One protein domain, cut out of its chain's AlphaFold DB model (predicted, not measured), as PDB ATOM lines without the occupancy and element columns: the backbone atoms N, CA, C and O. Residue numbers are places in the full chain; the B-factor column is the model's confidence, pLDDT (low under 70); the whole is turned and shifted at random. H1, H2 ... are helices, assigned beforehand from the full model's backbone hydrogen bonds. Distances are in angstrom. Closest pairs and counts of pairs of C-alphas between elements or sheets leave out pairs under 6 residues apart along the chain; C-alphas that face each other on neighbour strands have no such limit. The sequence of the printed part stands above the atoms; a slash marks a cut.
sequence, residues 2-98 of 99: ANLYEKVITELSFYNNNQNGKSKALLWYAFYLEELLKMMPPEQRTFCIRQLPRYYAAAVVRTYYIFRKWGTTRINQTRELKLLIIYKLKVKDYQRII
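This is residues 2 to 98 of the 99 residues of an uncharacterized protein of Gigaspora rosea (UniProt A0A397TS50). Helix H2 runs through the middle of a compact helical body, with H4 crossing one side of it nearly at a right angle and H1 and the short H5 alongside it on two other sides. H3 sits by the last turn of H2, and the short H6 crosses H4. The printed part has 97 residues, with six named helices, H1 to H6 in chain order, and no named strand; its class is all helix. The whole is compact, with a radius of gyration of the C-alphas of 12.8 A, and spans 37 by 25 by 24 A.

H2, residues 23 to 38, is the hub, touching five other helices. H1, residues 2 to 17, touches it at Val 8 and Leu 33, whose C-alphas, the closest, are 6.5 A apart; the two form a helical hairpin, opposite ways at a shallow tilt of 31 degrees. H4, residues 54 to 67, touches H2 about perpendicular, at 88 degrees; the closest C-alphas, of Ala 30 and Val 60, are 4.5 A apart. H5, residues 72 to 77, touches residues 24 to 31 of H2 alone; the closest C-alphas, of Trp 28 and Thr 72, are 6.7 A apart. H3, residues 42 to 50, only just touches H2, with 3 pairs of C-alphas within 8 A, the closest those of Leu 37 and Arg 45 at 5.4 A, and they form a helical hairpin. H6, residues 83 to 88, touches H4 about perpendicular, at 86 degrees; the closest C-alphas, of Ala 59 and Tyr 87, are 5.0 A apart. The packing is part aligned, part crossed: 3 of 6 touching pairs have a shallow tilt. H1 and H4 are apart. In H1 to H6 every O i to N i+4 pair is within hydrogen-bond range.

H1 begins at C-alpha 2, (-17.651, 25.583, 14.369), and is 22.8 A long. H2 measures 23.0 A, H4 20.3 A and H3 12.2 A. H6 ends at C-alpha 88, (-35.391, 26.900, -15.427).

The C-alphas farthest apart, of Ala 2 and Arg 96, are 38.8 A apart. The printed part has no cut, and the five links between helices are tight. The model's pLDDT is under 70 at residues 2, 19 to 21, 79 and 98.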
ATOM      1  N   ALA A   2     -17.783  26.986  14.821       56.44
ATOM      2  CA  ALA A   2     -17.651  25.583  14.369       56.44
ATOM      3  C   ALA A   2     -18.981  24.883  13.988       56.44
ATOM      4  O   ALA A   2     -19.076  24.253  12.942       56.44
ATOM      5  N   ASN A   3     -20.045  25.118  14.762       75.06
ATOM      6  CA  ASN A   3     -21.360  24.493  14.567       75.06
ATOM      7  C   ASN A   3     -22.050  24.879  13.233       75.06
ATOM      8  O   ASN A   3     -22.742  24.069  12.625       75.06
ATOM      9  N   LEU A   4     -21.852  26.107  12.731       72.88
ATOM     10  CA  LEU A   4     -22.508  26.558  11.492       72.88
ATOM     11  C   LEU A   4     -21.883  25.916  10.246       72.88
ATOM     12  O   LEU A   4     -22.585  25.578   9.294       72.88
ATOM     13  N   TYR A   5     -20.564  25.737  10.264       71.69
ATOM     14  CA  TYR A   5     -19.823  25.145   9.157       71.69
ATOM     15  C   TYR A   5     -20.111  23.644   9.028       71.69
ATOM     16  O   TYR A   5     -20.402  23.166   7.934       71.69
ATOM     17  N   GLU A   6     -20.144  22.921  10.151       77.94
ATOM     18  CA  GLU A   6     -20.541  21.506  10.199       77.94
ATOM     19  C   GLU A   6     -21.976  21.289   9.712       77.94
ATOM     20  O   GLU A   6     -22.232  20.371   8.929       77.94
ATOM     21  N   LYS A   7     -22.909  22.170  10.101       79.94
ATOM     22  CA  LYS A   7     -24.282  22.153   9.575       79.94
ATOM     23  C   LYS A   7     -24.309  22.312   8.061       79.94
ATOM     24  O   LYS A   7     -24.934  21.505   7.387       79.94
ATOM     25  N   VAL A   8     -23.589  23.288   7.504       79.56
ATOM     26  CA  VAL A   8     -23.540  23.475   6.044       79.56
ATOM     27  C   VAL A   8     -22.918  22.279   5.335       79.56
ATOM     28  O   VAL A   8     -23.460  21.850   4.325       79.56
ATOM     29  N   ILE A   9     -21.838  21.694   5.855       78.25
ATOM     30  CA  ILE A   9     -21.253  20.474   5.275       78.25
ATOM     31  C   ILE A   9     -22.257  19.318   5.302       78.25
ATOM     32  O   ILE A   9     -22.398  18.606   4.308       78.25
ATOM     33  N   THR A  10     -22.980  19.156   6.408       81.12
ATOM     34  CA  THR A  10     -23.991  18.104   6.560       81.12
ATOM     35  C   THR A  10     -25.089  18.274   5.512       81.12
ATOM     36  O   THR A  10     -25.366  17.344   4.753       81.12
ATOM     37  N   GLU A  11     -25.629  19.483   5.379       78.56
ATOM     38  CA  GLU A  11     -26.661  19.798   4.390       78.56
ATOM     39  C   GLU A  11     -26.159  19.672   2.945       78.56
ATOM     40  O   GLU A  11     -26.854  19.117   2.095       78.56
ATOM     41  N   LEU A  12     -24.926  20.101   2.657       75.88
ATOM     42  CA  LEU A  12     -24.282  19.912   1.354       75.88
ATOM     43  C   LEU A  12     -24.139  18.429   1.006       75.88
ATOM     44  O   LEU A  12     -24.447  18.025  -0.116       75.88
ATOM     45  N   SER A  13     -23.689  17.613   1.961       76.94
ATOM     46  CA  SER A  13     -23.511  16.173   1.766       76.94
ATOM     47  C   SER A  13     -24.850  15.478   1.525       76.94
ATOM     48  O   SER A  13     -24.981  14.692   0.587       76.94
ATOM     49  N   PHE A  14     -25.881  15.832   2.294       75.44
ATOM     50  CA  PHE A  14     -27.221  15.297   2.116       75.44
ATOM     51  C   PHE A  14     -27.794  15.697   0.756       75.44
ATOM     52  O   PHE A  14     -28.315  14.853   0.028       75.44
ATOM     53  N   TYR A  15     -27.658  16.967   0.381       71.25
ATOM     54  CA  TYR A  15     -28.159  17.491  -0.884       71.25
ATOM     55  C   TYR A  15     -27.465  16.863  -2.099       71.25
ATOM     56  O   TYR A  15     -28.122  16.554  -3.094       71.25
ATOM     57  N   ASN A  16     -26.158  16.603  -2.002       70.62
ATOM     58  CA  ASN A  16     -25.400  15.900  -3.036       70.62
ATOM     59  C   ASN A  16     -25.762  14.410  -3.130       70.62
ATOM     60  O   ASN A  16     -25.832  13.880  -4.235       70.62
ATOM     61  N   ASN A  17     -26.037  13.744  -2.007       74.06
ATOM     62  CA  ASN A  17     -26.359  12.314  -1.985       74.06
ATOM     63  C   ASN A  17     -27.829  12.016  -2.331       74.06
ATOM     64  O   ASN A  17     -28.132  10.972  -2.902       74.06
ATOM     65  N   ASN A  18     -28.756  12.930  -2.031       70.38
ATOM     66  CA  ASN A  18     -30.197  12.738  -2.227       70.38
ATOM     67  C   ASN A  18     -30.760  13.458  -3.457       70.38
ATOM     68  O   ASN A  18     -31.938  13.811  -3.484       70.38
ATOM     69  N   GLN A  19     -29.961  13.623  -4.513       63.16
ATOM     70  CA  GLN A  19     -30.389  14.260  -5.768       63.16
ATOM     71  C   GLN A  19     -31.617  13.589  -6.422       63.16
ATOM     72  O   GLN A  19     -32.372  14.264  -7.124       63.16
ATOM     73  N   ASN A  20     -31.864  12.305  -6.124       61.84
ATOM     74  CA  ASN A  20     -33.032  11.525  -6.564       61.84
ATOM     75  C   ASN A  20     -34.155  11.421  -5.507       61.84
ATOM     76  O   ASN A  20     -35.130  10.695  -5.699       61.84
ATOM     77  N   GLY A  21     -34.025  12.113  -4.373       62.59
ATOM     78  CA  GLY A  21     -34.967  12.056  -3.258       62.59
ATOM     79  C   GLY A  21     -36.306  12.759  -3.523       62.59
ATOM     80  O   GLY A  21     -36.538  13.391  -4.557       62.59
ATOM     81  N   LYS A  22     -37.220  12.680  -2.543       70.25
ATOM     82  CA  LYS A  22     -38.537  13.341  -2.595       70.25
ATOM     83  C   LYS A  22     -38.362  14.841  -2.864       70.25
ATOM     84  O   LYS A  22     -37.760  15.553  -2.064       70.25
ATOM     85  N   SER A  23     -38.947  15.338  -3.958       71.94
ATOM     86  CA  SER A  23     -38.691  16.692  -4.478       71.94
ATOM     87  C   SER A  23     -38.933  17.819  -3.466       71.94
ATOM     88  O   SER A  23     -38.223  18.817  -3.495       71.94
ATOM     89  N   LYS A  24     -39.876  17.650  -2.529       78.88
ATOM     90  CA  LYS A  24     -40.137  18.622  -1.454       78.88
ATOM     91  C   LYS A  24     -39.007  18.729  -0.434       78.88
ATOM     92  O   LYS A  24     -38.687  19.835  -0.018       78.88
ATOM     93  N   ALA A  25     -38.409  17.601  -0.050       78.62
ATOM     94  CA  ALA A  25     -37.298  17.596   0.895       78.62
ATOM     95  C   ALA A  25     -36.120  18.375   0.304       78.62
ATOM     96  O   ALA A  25     -35.578  19.262   0.946       78.62
ATOM     97  N   LEU A  26     -35.821  18.140  -0.974       82.38
ATOM     98  CA  LEU A  26     -34.786  18.871  -1.702       82.38
ATOM     99  C   LEU A  26     -35.031  20.386  -1.760       82.38
ATOM    100  O   LEU A  26     -34.083  21.153  -1.640       82.38
ATOM    101  N   LEU A  27     -36.280  20.835  -1.909       85.31
ATOM    102  CA  LEU A  27     -36.612  22.264  -1.841       85.31
ATOM    103  C   LEU A  27     -36.400  22.844  -0.441       85.31
ATOM    104  O   LEU A  27     -35.886  23.951  -0.307       85.31
ATOM    105  N   TRP A  28     -36.774  22.091   0.592       85.25
ATOM    106  CA  TRP A  28     -36.535  22.461   1.984       85.25
ATOM    107  C   TRP A  28     -35.044  22.618   2.278       85.25
ATOM    108  O   TRP A  28     -34.625  23.649   2.795       85.25
ATOM    109  N   TYR A  29     -34.243  21.636   1.869       84.50
ATOM    110  CA  TYR A  29     -32.794  21.668   2.028       84.50
ATOM    111  C   TYR A  29     -32.153  22.801   1.236       84.50
ATOM    112  O   TYR A  29     -31.324  23.528   1.769       84.50
ATOM    113  N   ALA A  30     -32.584  23.019  -0.006       87.44
ATOM    114  CA  ALA A  30     -32.105  24.129  -0.820       87.44
ATOM    115  C   ALA A  30     -32.409  25.496  -0.185       87.44
ATOM    116  O   ALA A  30     -31.572  26.393  -0.227       87.44
ATOM    117  N   PHE A  31     -33.591  25.656   0.414       89.88
ATOM    118  CA  PHE A  31     -33.956  26.870   1.138       89.88
ATOM    119  C   PHE A  31     -33.075  27.076   2.376       89.88
ATOM    120  O   PHE A  31     -32.475  28.140   2.535       89.88
ATOM    121  N   TYR A  32     -32.967  26.041   3.211       88.38
ATOM    122  CA  TYR A  32     -32.227  26.095   4.469       88.38
ATOM    123  C   TYR A  32     -30.724  26.300   4.248       88.38
ATOM    124  O   TYR A  32     -30.090  27.100   4.931       88.38
ATOM    125  N   LEU A  33     -30.154  25.648   3.234       88.62
ATOM    126  CA  LEU A  33     -28.750  25.798   2.876       88.62
ATOM    127  C   LEU A  33     -28.401  27.250   2.520       88.62
ATOM    128  O   LEU A  33     -27.397  27.763   3.002       88.62
ATOM    129  N   GLU A  34     -29.227  27.943   1.729       91.19
ATOM    130  CA  GLU A  34     -28.981  29.357   1.419       91.19
ATOM    131  C   GLU A  34     -29.157  30.264   2.648       91.19
ATOM    132  O   GLU A  34     -28.424  31.244   2.781       91.19
ATOM    133  N   GLU A  35     -30.080  29.949   3.565       90.62
ATOM    134  CA  GLU A  35     -30.182  30.664   4.845       90.62
ATOM    135  C   GLU A  35     -28.886  30.567   5.647       90.62
ATOM    136  O   GLU A  35     -28.356  31.593   6.078       90.62
ATOM    137  N   LEU A  36     -28.334  29.360   5.785       89.31
ATOM    138  CA  LEU A  36     -27.067  29.149   6.485       89.31
ATOM    139  C   LEU A  36     -25.905  29.846   5.770       89.31
ATOM    140  O   LEU A  36     -25.101  30.522   6.410       89.31
ATOM    141  N   LEU A  37     -25.839  29.741   4.439       89.19
ATOM    142  CA  LEU A  37     -24.811  30.393   3.624       89.19
ATOM    143  C   LEU A  37     -24.839  31.919   3.765       89.19
ATOM    144  O   LEU A  37     -23.788  32.554   3.714       89.19
ATOM    145  N   LYS A  38     -26.015  32.524   3.959       88.62
ATOM    146  CA  LYS A  38     -26.148  33.969   4.200       88.62
ATOM    147  C   LYS A  38     -25.690  34.416   5.585       88.62
ATOM    148  O   LYS A  38     -25.377  35.591   5.745       88.62
ATOM    149  N   MET A  39     -25.646  33.510   6.560       89.06
ATOM    150  CA  MET A  39     -25.113  33.782   7.900       89.06
ATOM    151  C   MET A  39     -23.582  33.667   7.961       89.06
ATOM    152  O   MET A  39     -22.978  34.026   8.971       89.06
ATOM    153  N   MET A  40     -22.944  33.163   6.900       87.44
ATOM    154  CA  MET A  40     -21.494  33.006   6.817       87.44
ATOM    155  C   MET A  40     -20.794  34.254   6.258       87.44
ATOM    156  O   MET A  40     -21.371  34.980   5.443       87.44
ATOM    157  N   PRO A  41     -19.509  34.467   6.606       90.31
ATOM    158  CA  PRO A  41     -18.655  35.430   5.920       90.31
ATOM    159  C   PRO A  41     -18.587  35.166   4.401       90.31
ATOM    160  O   PRO A  41     -18.621  34.001   3.982       90.31
ATOM    161  N   PRO A  42     -18.431  36.207   3.558       87.75
ATOM    162  CA  PRO A  42     -18.441  36.073   2.096       87.75
ATOM    163  C   PRO A  42     -17.439  35.051   1.539       87.75
ATOM    164  O   PRO A  42     -17.745  34.339   0.579       87.75
ATOM    165  N   GLU A  43     -16.261  34.945   2.151       86.81
ATOM    166  CA  GLU A  43     -15.201  34.014   1.745       86.81
ATOM    167  C   GLU A  43     -15.616  32.553   1.965       86.81
ATOM    168  O   GLU A  43     -15.528  31.732   1.051       86.81
ATOM    169  N   GLN A  44     -16.160  32.245   3.149       86.50
ATOM    170  CA  GLN A  44     -16.643  30.907   3.505       86.50
ATOM    171  C   GLN A  44     -17.852  30.521   2.656       86.50
ATOM    172  O   GLN A  44     -17.909  29.420   2.111       86.50
ATOM    173  N   ARG A  45     -18.779  31.463   2.452       88.38
ATOM    174  CA  ARG A  45     -19.919  31.275   1.555       88.38
ATOM    175  C   ARG A  45     -19.463  30.925   0.140       88.38
ATOM    176  O   ARG A  45     -19.990  29.993  -0.462       88.38
ATOM    177  N   THR A  46     -18.483  31.656  -0.392       86.62
ATOM    178  CA  THR A  46     -17.943  31.410  -1.736       86.62
ATOM    179  C   THR A  46     -17.307  30.028  -1.826       86.62
ATOM    180  O   THR A  46     -17.538  29.313  -2.800       86.62
ATOM    181  N   PHE A  47     -16.550  29.626  -0.802       86.50
ATOM    182  CA  PHE A  47     -15.966  28.291  -0.722       86.50
ATOM    183  C   PHE A  47     -17.044  27.198  -0.728       86.50
ATOM    184  O   PHE A  47     -16.987  26.297  -1.561       86.50
ATOM    185  N   CYS A  48     -18.071  27.307   0.119       85.62
ATOM    186  CA  CYS A  48     -19.155  26.327   0.198       85.62
ATOM    187  C   CYS A  48     -19.987  26.254  -1.092       85.62
ATOM    188  O   CYS A  48     -20.304  25.163  -1.556       85.62
ATOM    189  N   ILE A  49     -20.300  27.393  -1.722       85.31
ATOM    190  CA  ILE A  49     -21.033  27.417  -2.999       85.31
ATOM    191  C   ILE A  49     -20.225  26.744  -4.116       85.31
ATOM    192  O   ILE A  49     -20.811  26.078  -4.968       85.31
ATOM    193  N   ARG A  50     -18.890  26.868  -4.117       86.81
ATOM    194  CA  ARG A  50     -18.022  26.198  -5.104       86.81
ATOM    195  C   ARG A  50     -18.022  24.672  -4.979       86.81
ATOM    196  O   ARG A  50     -17.707  24.010  -5.960       86.81
ATOM    197  N   GLN A  51     -18.397  24.123  -3.822       85.38
ATOM    198  CA  GLN A  51     -18.550  22.674  -3.622       85.38
ATOM    199  C   GLN A  51     -19.848  22.124  -4.238       85.38
ATOM    200  O   GLN A  51     -20.013  20.911  -4.364       85.38
ATOM    201  N   LEU A  52     -20.787  22.995  -4.625       82.69
ATOM    202  CA  LEU A  52     -22.020  22.595  -5.294       82.69
ATOM    203  C   LEU A  52     -21.838  22.578  -6.815       82.69
ATOM    204  O   LEU A  52     -21.290  23.526  -7.386       82.69
ATOM    205  N   PRO A  53     -22.412  21.588  -7.522       84.31
ATOM    206  CA  PRO A  53     -22.519  21.667  -8.970       84.31
ATOM    207  C   PRO A  53     -23.296  22.923  -9.385       84.31
ATOM    208  O   PRO A  53     -24.268  23.319  -8.737       84.31
ATOM    209  N   ARG A  54     -22.913  23.540 -10.508       83.25
ATOM    210  CA  ARG A  54     -23.450  24.843 -10.957       83.25
ATOM    211  C   ARG A  54     -24.983  24.896 -11.012       83.25
ATOM    212  O   ARG A  54     -25.582  25.899 -10.628       83.25
ATOM    213  N   TYR A  55     -25.608  23.814 -11.474       84.19
ATOM    214  CA  TYR A  55     -27.065  23.647 -11.497       84.19
ATOM    215  C   TYR A  55     -27.684  23.794 -10.098       84.19
ATOM    216  O   TYR A  55     -28.645  24.536  -9.897       84.19
ATOM    217  N   TYR A  56     -27.080  23.128  -9.120       80.75
ATOM    218  CA  TYR A  56     -27.538  23.065  -7.744       80.75
ATOM    219  C   TYR A  56     -27.285  24.361  -6.981       80.75
ATOM    220  O   TYR A  56     -28.193  24.834  -6.304       80.75
ATOM    221  N   ALA A  57     -26.122  24.989  -7.169       85.44
ATOM    222  CA  ALA A  57     -25.837  26.318  -6.628       85.44
ATOM    223  C   ALA A  57     -26.888  27.347  -7.079       85.44
ATOM    224  O   ALA A  57     -27.430  28.101  -6.271       85.44
ATOM    225  N   ALA A  58     -27.244  27.337  -8.369       87.69
ATOM    226  CA  ALA A  58     -28.299  28.201  -8.883       87.69
ATOM    227  C   ALA A  58     -29.670  27.847  -8.287       87.69
ATOM    228  O   ALA A  58     -30.422  28.742  -7.910       87.69
ATOM    229  N   ALA A  59     -30.009  26.560  -8.177       87.00
ATOM    230  CA  ALA A  59     -31.288  26.136  -7.619       87.00
ATOM    231  C   ALA A  59     -31.447  26.524  -6.135       87.00
ATOM    232  O   ALA A  59     -32.522  26.980  -5.756       87.00
ATOM    233  N   VAL A  60     -30.386  26.425  -5.328       88.88
ATOM    234  CA  VAL A  60     -30.335  26.836  -3.908       88.88
ATOM    235  C   VAL A  60     -30.671  28.317  -3.753       88.88
ATOM    236  O   VAL A  60     -31.672  28.673  -3.128       88.88
ATOM    237  N   VAL A  61     -29.924  29.178  -4.450       89.31
ATOM    238  CA  VAL A  61     -30.126  30.633  -4.412       89.31
ATOM    239  C   VAL A  61     -31.546  31.005  -4.845       89.31
ATOM    240  O   VAL A  61     -32.221  31.816  -4.208       89.31
ATOM    241  N   ARG A  62     -32.038  30.404  -5.932       89.19
ATOM    242  CA  ARG A  62     -33.369  30.714  -6.468       89.19
ATOM    243  C   ARG A  62     -34.490  30.225  -5.566       89.19
ATOM    244  O   ARG A  62     -35.447  30.961  -5.365       89.19
ATOM    245  N   THR A  63     -34.360  29.029  -4.997       89.81
ATOM    246  CA  THR A  63     -35.337  28.475  -4.049       89.81
ATOM    247  C   THR A  63     -35.500  29.413  -2.860       89.81
ATOM    248  O   THR A  63     -36.622  29.782  -2.515       89.81
ATOM    249  N   TYR A  64     -34.392  29.904  -2.304       91.00
ATOM    250  CA  TYR A  64     -34.443  30.919  -1.259       91.00
ATOM    251  C   TYR A  64     -35.170  32.187  -1.704       91.00
ATOM    252  O   TYR A  64     -36.074  32.644  -1.016       91.00
ATOM    253  N   TYR A  65     -34.837  32.759  -2.863       87.94
ATOM    254  CA  TYR A  65     -35.497  33.991  -3.311       87.94
ATOM    255  C   TYR A  65     -36.986  33.823  -3.616       87.94
ATOM    256  O   TYR A  65     -37.746  34.764  -3.395       87.94
ATOM    257  N   ILE A  66     -37.403  32.646  -4.082       87.38
ATOM    258  CA  ILE A  66     -38.813  32.302  -4.275       87.38
ATOM    259  C   ILE A  66     -39.510  32.273  -2.912       87.38
ATOM    260  O   ILE A  66     -40.508  32.956  -2.717       87.38
ATOM    261  N   PHE A  67     -38.967  31.556  -1.929       87.25
ATOM    262  CA  PHE A  67     -39.691  31.290  -0.684       87.25
ATOM    263  C   PHE A  67     -39.403  32.262   0.470       87.25
ATOM    264  O   PHE A  67     -40.181  32.294   1.416       87.25
ATOM    265  N   ARG A  68     -38.375  33.122   0.402       86.75
ATOM    266  CA  ARG A  68     -37.924  33.990   1.521       86.75
ATOM    267  C   ARG A  68     -39.015  34.842   2.164       86.75
ATOM    268  O   ARG A  68     -38.910  35.163   3.337       86.75
ATOM    269  N   LYS A  69     -40.034  35.257   1.403       82.19
ATOM    270  CA  LYS A  69     -41.121  36.110   1.911       82.19
ATOM    271  C   LYS A  69     -42.180  35.314   2.685       82.19
ATOM    272  O   LYS A  69     -42.864  35.889   3.521       82.19
ATOM    273  N   TRP A  70     -42.312  34.017   2.423       77.12
ATOM    274  CA  TRP A  70     -43.357  33.162   3.000       77.12
ATOM    275  C   TRP A  70     -42.804  32.008   3.845       77.12
ATOM    276  O   TRP A  70     -43.572  31.275   4.466       77.12
ATOM    277  N   GLY A  71     -41.484  31.831   3.843       77.62
ATOM    278  CA  GLY A  71     -40.803  30.728   4.492       77.62
ATOM    279  C   GLY A  71     -41.135  29.375   3.868       77.62
ATOM    280  O   GLY A  71     -41.651  29.245   2.752       77.62
ATOM    281  N   THR A  72     -40.840  28.335   4.629       78.94
ATOM    282  CA  THR A  72     -40.941  26.946   4.188       78.94
ATOM    283  C   THR A  72     -42.377  26.407   4.155       78.94
ATOM    284  O   THR A  72     -42.648  25.391   3.514       78.94
ATOM    285  N   THR A  73     -43.337  27.119   4.751       79.25
ATOM    286  CA  THR A  73     -44.768  26.775   4.720       79.25
ATOM    287  C   THR A  73     -45.300  26.671   3.289       79.25
ATOM    288  O   THR A  73     -46.024  25.731   2.956       79.25
ATOM    289  N   ARG A  74     -44.888  27.589   2.403       78.62
ATOM    290  CA  ARG A  74     -45.292  27.569   0.987       78.62
ATOM    291  C   ARG A  74     -44.642  26.432   0.204       78.62
ATOM    292  O   ARG A  74     -45.291  25.891  -0.686       78.62
ATOM    293  N   ILE A  75     -43.435  25.992   0.572       79.88
ATOM    294  CA  ILE A  75     -42.783  24.820  -0.044       79.88
ATOM    295  C   ILE A  75     -43.682  23.589   0.107       79.88
ATOM    296  O   ILE A  75     -43.922  22.864  -0.860       79.88
ATOM    297  N   ASN A  76     -44.265  23.397   1.293       73.06
ATOM    298  CA  ASN A  76     -45.144  22.263   1.574       73.06
ATOM    299  C   ASN A  76     -46.451  22.296   0.766       73.06
ATOM    300  O   ASN A  76     -46.978  21.233   0.420       73.06
ATOM    301  N   GLN A  77     -46.937  23.494   0.433       74.81
ATOM    302  CA  GLN A  77     -48.156  23.712  -0.349       74.81
ATOM    303  C   GLN A  77     -47.940  23.524  -1.858       74.81
ATOM    304  O   GLN A  77     -48.889  23.210  -2.573       74.81
ATOM    305  N   THR A  78     -46.701  23.632  -2.353       73.94
ATOM    306  CA  THR A  78     -46.409  23.333  -3.761       73.94
ATOM    307  C   THR A  78     -46.502  21.826  -4.029       73.94
ATOM    308  O   THR A  78     -45.849  21.024  -3.363       73.94
ATOM    309  N   ARG A  79     -47.351  21.402  -4.976       66.56
ATOM    310  CA  ARG A  79     -47.518  19.974  -5.326       66.56
ATOM    311  C   ARG A  79     -46.556  19.503  -6.414       66.56
ATOM    312  O   ARG A  79     -46.046  18.392  -6.317       66.56
ATOM    313  N   GLU A  80     -46.267  20.350  -7.397       70.00
ATOM    314  CA  GLU A  80     -45.502  19.961  -8.592       70.00
ATOM    315  C   GLU A  80     -44.121  20.611  -8.685       70.00
ATOM    316  O   GLU A  80     -43.351  20.314  -9.599       70.00
ATOM    317  N   LEU A  81     -43.779  21.490  -7.741       77.88
ATOM    318  CA  LEU A  81     -42.525  22.217  -7.815       77.88
ATOM    319  C   LEU A  81     -41.341  21.291  -7.525       77.88
ATOM    320  O   LEU A  81     -41.277  20.606  -6.504       77.88
ATOM    321  N   LYS A  82     -40.377  21.295  -8.445       81.19
ATOM    322  CA  LYS A  82     -39.118  20.551  -8.350       81.19
ATOM    323  C   LYS A  82     -37.956  21.505  -8.589       81.19
ATOM    324  O   LYS A  82     -38.109  22.497  -9.305       81.19
ATOM    325  N   LEU A  83     -36.771  21.163  -8.083       77.25
ATOM    326  CA  LEU A  83     -35.550  21.944  -8.320       77.25
ATOM    327  C   LEU A  83     -35.284  22.195  -9.809       77.25
ATOM    328  O   LEU A  83     -34.866  23.288 -10.172       77.25
ATOM    329  N   LEU A  84     -35.594  21.225 -10.677       79.62
ATOM    330  CA  LEU A  84     -35.423  21.371 -12.126       79.62
ATOM    331  C   LEU A  84     -36.293  22.484 -12.707       79.62
ATOM    332  O   LEU A  84     -35.846  23.230 -13.578       79.62
ATOM    333  N   ILE A  85     -37.525  22.608 -12.213       82.62
ATOM    334  CA  ILE A  85     -38.430  23.686 -12.605       82.62
ATOM    335  C   ILE A  85     -37.836  25.001 -12.105       82.62
ATOM    336  O   ILE A  85     -37.623  25.903 -12.907       82.62
ATOM    337  N   ILE A  86     -37.440  25.069 -10.829       83.81
ATOM    338  CA  ILE A  86     -36.839  26.272 -10.228       83.81
ATOM    339  C   ILE A  86     -35.585  26.746 -10.970       83.81
ATOM    340  O   ILE A  86     -35.409  27.940 -11.232       83.81
ATOM    341  N   TYR A  87     -34.725  25.815 -11.363       82.50
ATOM    342  CA  TYR A  87     -33.527  26.106 -12.136       82.50
ATOM    343  C   TYR A  87     -33.833  26.679 -13.529       82.50
ATOM    344  O   TYR A  87     -33.038  27.445 -14.075       82.50
ATOM    345  N   LYS A  88     -34.984  26.359 -14.121       83.94
ATOM    346  CA  LYS A  88     -35.391  26.900 -15.427       83.94
ATOM    347  C   LYS A  88     -36.167  28.214 -15.324       83.94
ATOM    348  O   LYS A  88     -36.275  28.927 -16.318       83.94
ATOM    349  N   LEU A  89     -36.671  28.564 -14.142       82.69
ATOM    350  CA  LEU A  89     -37.446  29.788 -13.957       82.69
ATOM    351  C   LEU A  89     -36.613  31.044 -14.140       82.69
ATOM    352  O   LEU A  89     -35.531  31.195 -13.566       82.69
ATOM    353  N   LYS A  90     -37.201  32.008 -14.842       80.19
ATOM    354  CA  LYS A  90     -36.718  33.383 -14.838       80.19
ATOM    355  C   LYS A  90     -37.240  34.082 -13.585       80.19
ATOM    356  O   LYS A  90     -38.311  33.757 -13.084       80.19
ATOM    357  N   VAL A  91     -36.499  35.079 -13.106       76.62
ATOM    358  CA  VAL A  91     -36.845  35.843 -11.890       76.62
ATOM    359  C   VAL A  91     -38.265  36.424 -11.960       76.62
ATOM    360  O   VAL A  91     -38.999  36.385 -10.978       76.62
ATOM    361  N   LYS A  92     -38.689  36.880 -13.146       81.12
ATOM    362  CA  LYS A  92     -40.047  37.392 -13.399       81.12
ATOM    363  C   LYS A  92     -41.166  36.377 -13.133       81.12
ATOM    364  O   LYS A  92     -42.289  36.771 -12.847       81.12
ATOM    365  N   ASP A  93     -40.865  35.083 -13.219       77.94
ATOM    366  CA  ASP A  93     -41.846  34.009 -13.068       77.94
ATOM    367  C   ASP A  93     -41.965  33.533 -11.610       77.94
ATOM    368  O   ASP A  93     -42.826  32.713 -11.306       77.94
ATOM    369  N   TYR A  94     -41.156  34.057 -10.679       77.38
ATOM    370  CA  TYR A  94     -41.175  33.613  -9.276       77.38
ATOM    371  C   TYR A  94     -42.510  33.889  -8.589       77.38
ATOM    372  O   TYR A  94     -42.991  33.057  -7.828       77.38
ATOM    373  N   GLN A  95     -43.141  35.026  -8.894       70.25
ATOM    374  CA  GLN A  95     -44.434  35.392  -8.311       70.25
ATOM    375  C   GLN A  95     -45.558  34.433  -8.733       70.25
ATOM    376  O   GLN A  95     -46.462  34.172  -7.947       70.25
ATOM    377  N   ARG A  96     -45.475  33.857  -9.942       73.38
ATOM    378  CA  ARG A  96     -46.489  32.938 -10.492       73.38
ATOM    379  C   ARG A  96     -46.513  31.566  -9.826       73.38
ATOM    380  O   ARG A  96     -47.453  30.821 -10.031       73.38
ATOM    381  N   ILE A  97     -45.472  31.215  -9.077       72.12
ATOM    382  CA  ILE A  97     -45.384  29.923  -8.376       72.12
ATOM    383  C   ILE A  97     -46.059  29.966  -7.009       72.12
ATOM    384  O   ILE A  97     -46.319  28.932  -6.398       72.12
ATOM    385  N   ILE A  98     -46.284  31.175  -6.508       63.88
ATOM    386  CA  ILE A  98     -46.658  31.420  -5.121       63.88
ATOM    387  C   ILE A  98     -48.096  31.942  -5.023       63.88
ATOM    388  O   ILE A  98     -48.727  31.752  -3.979       63.88
TER     389      ILE A  98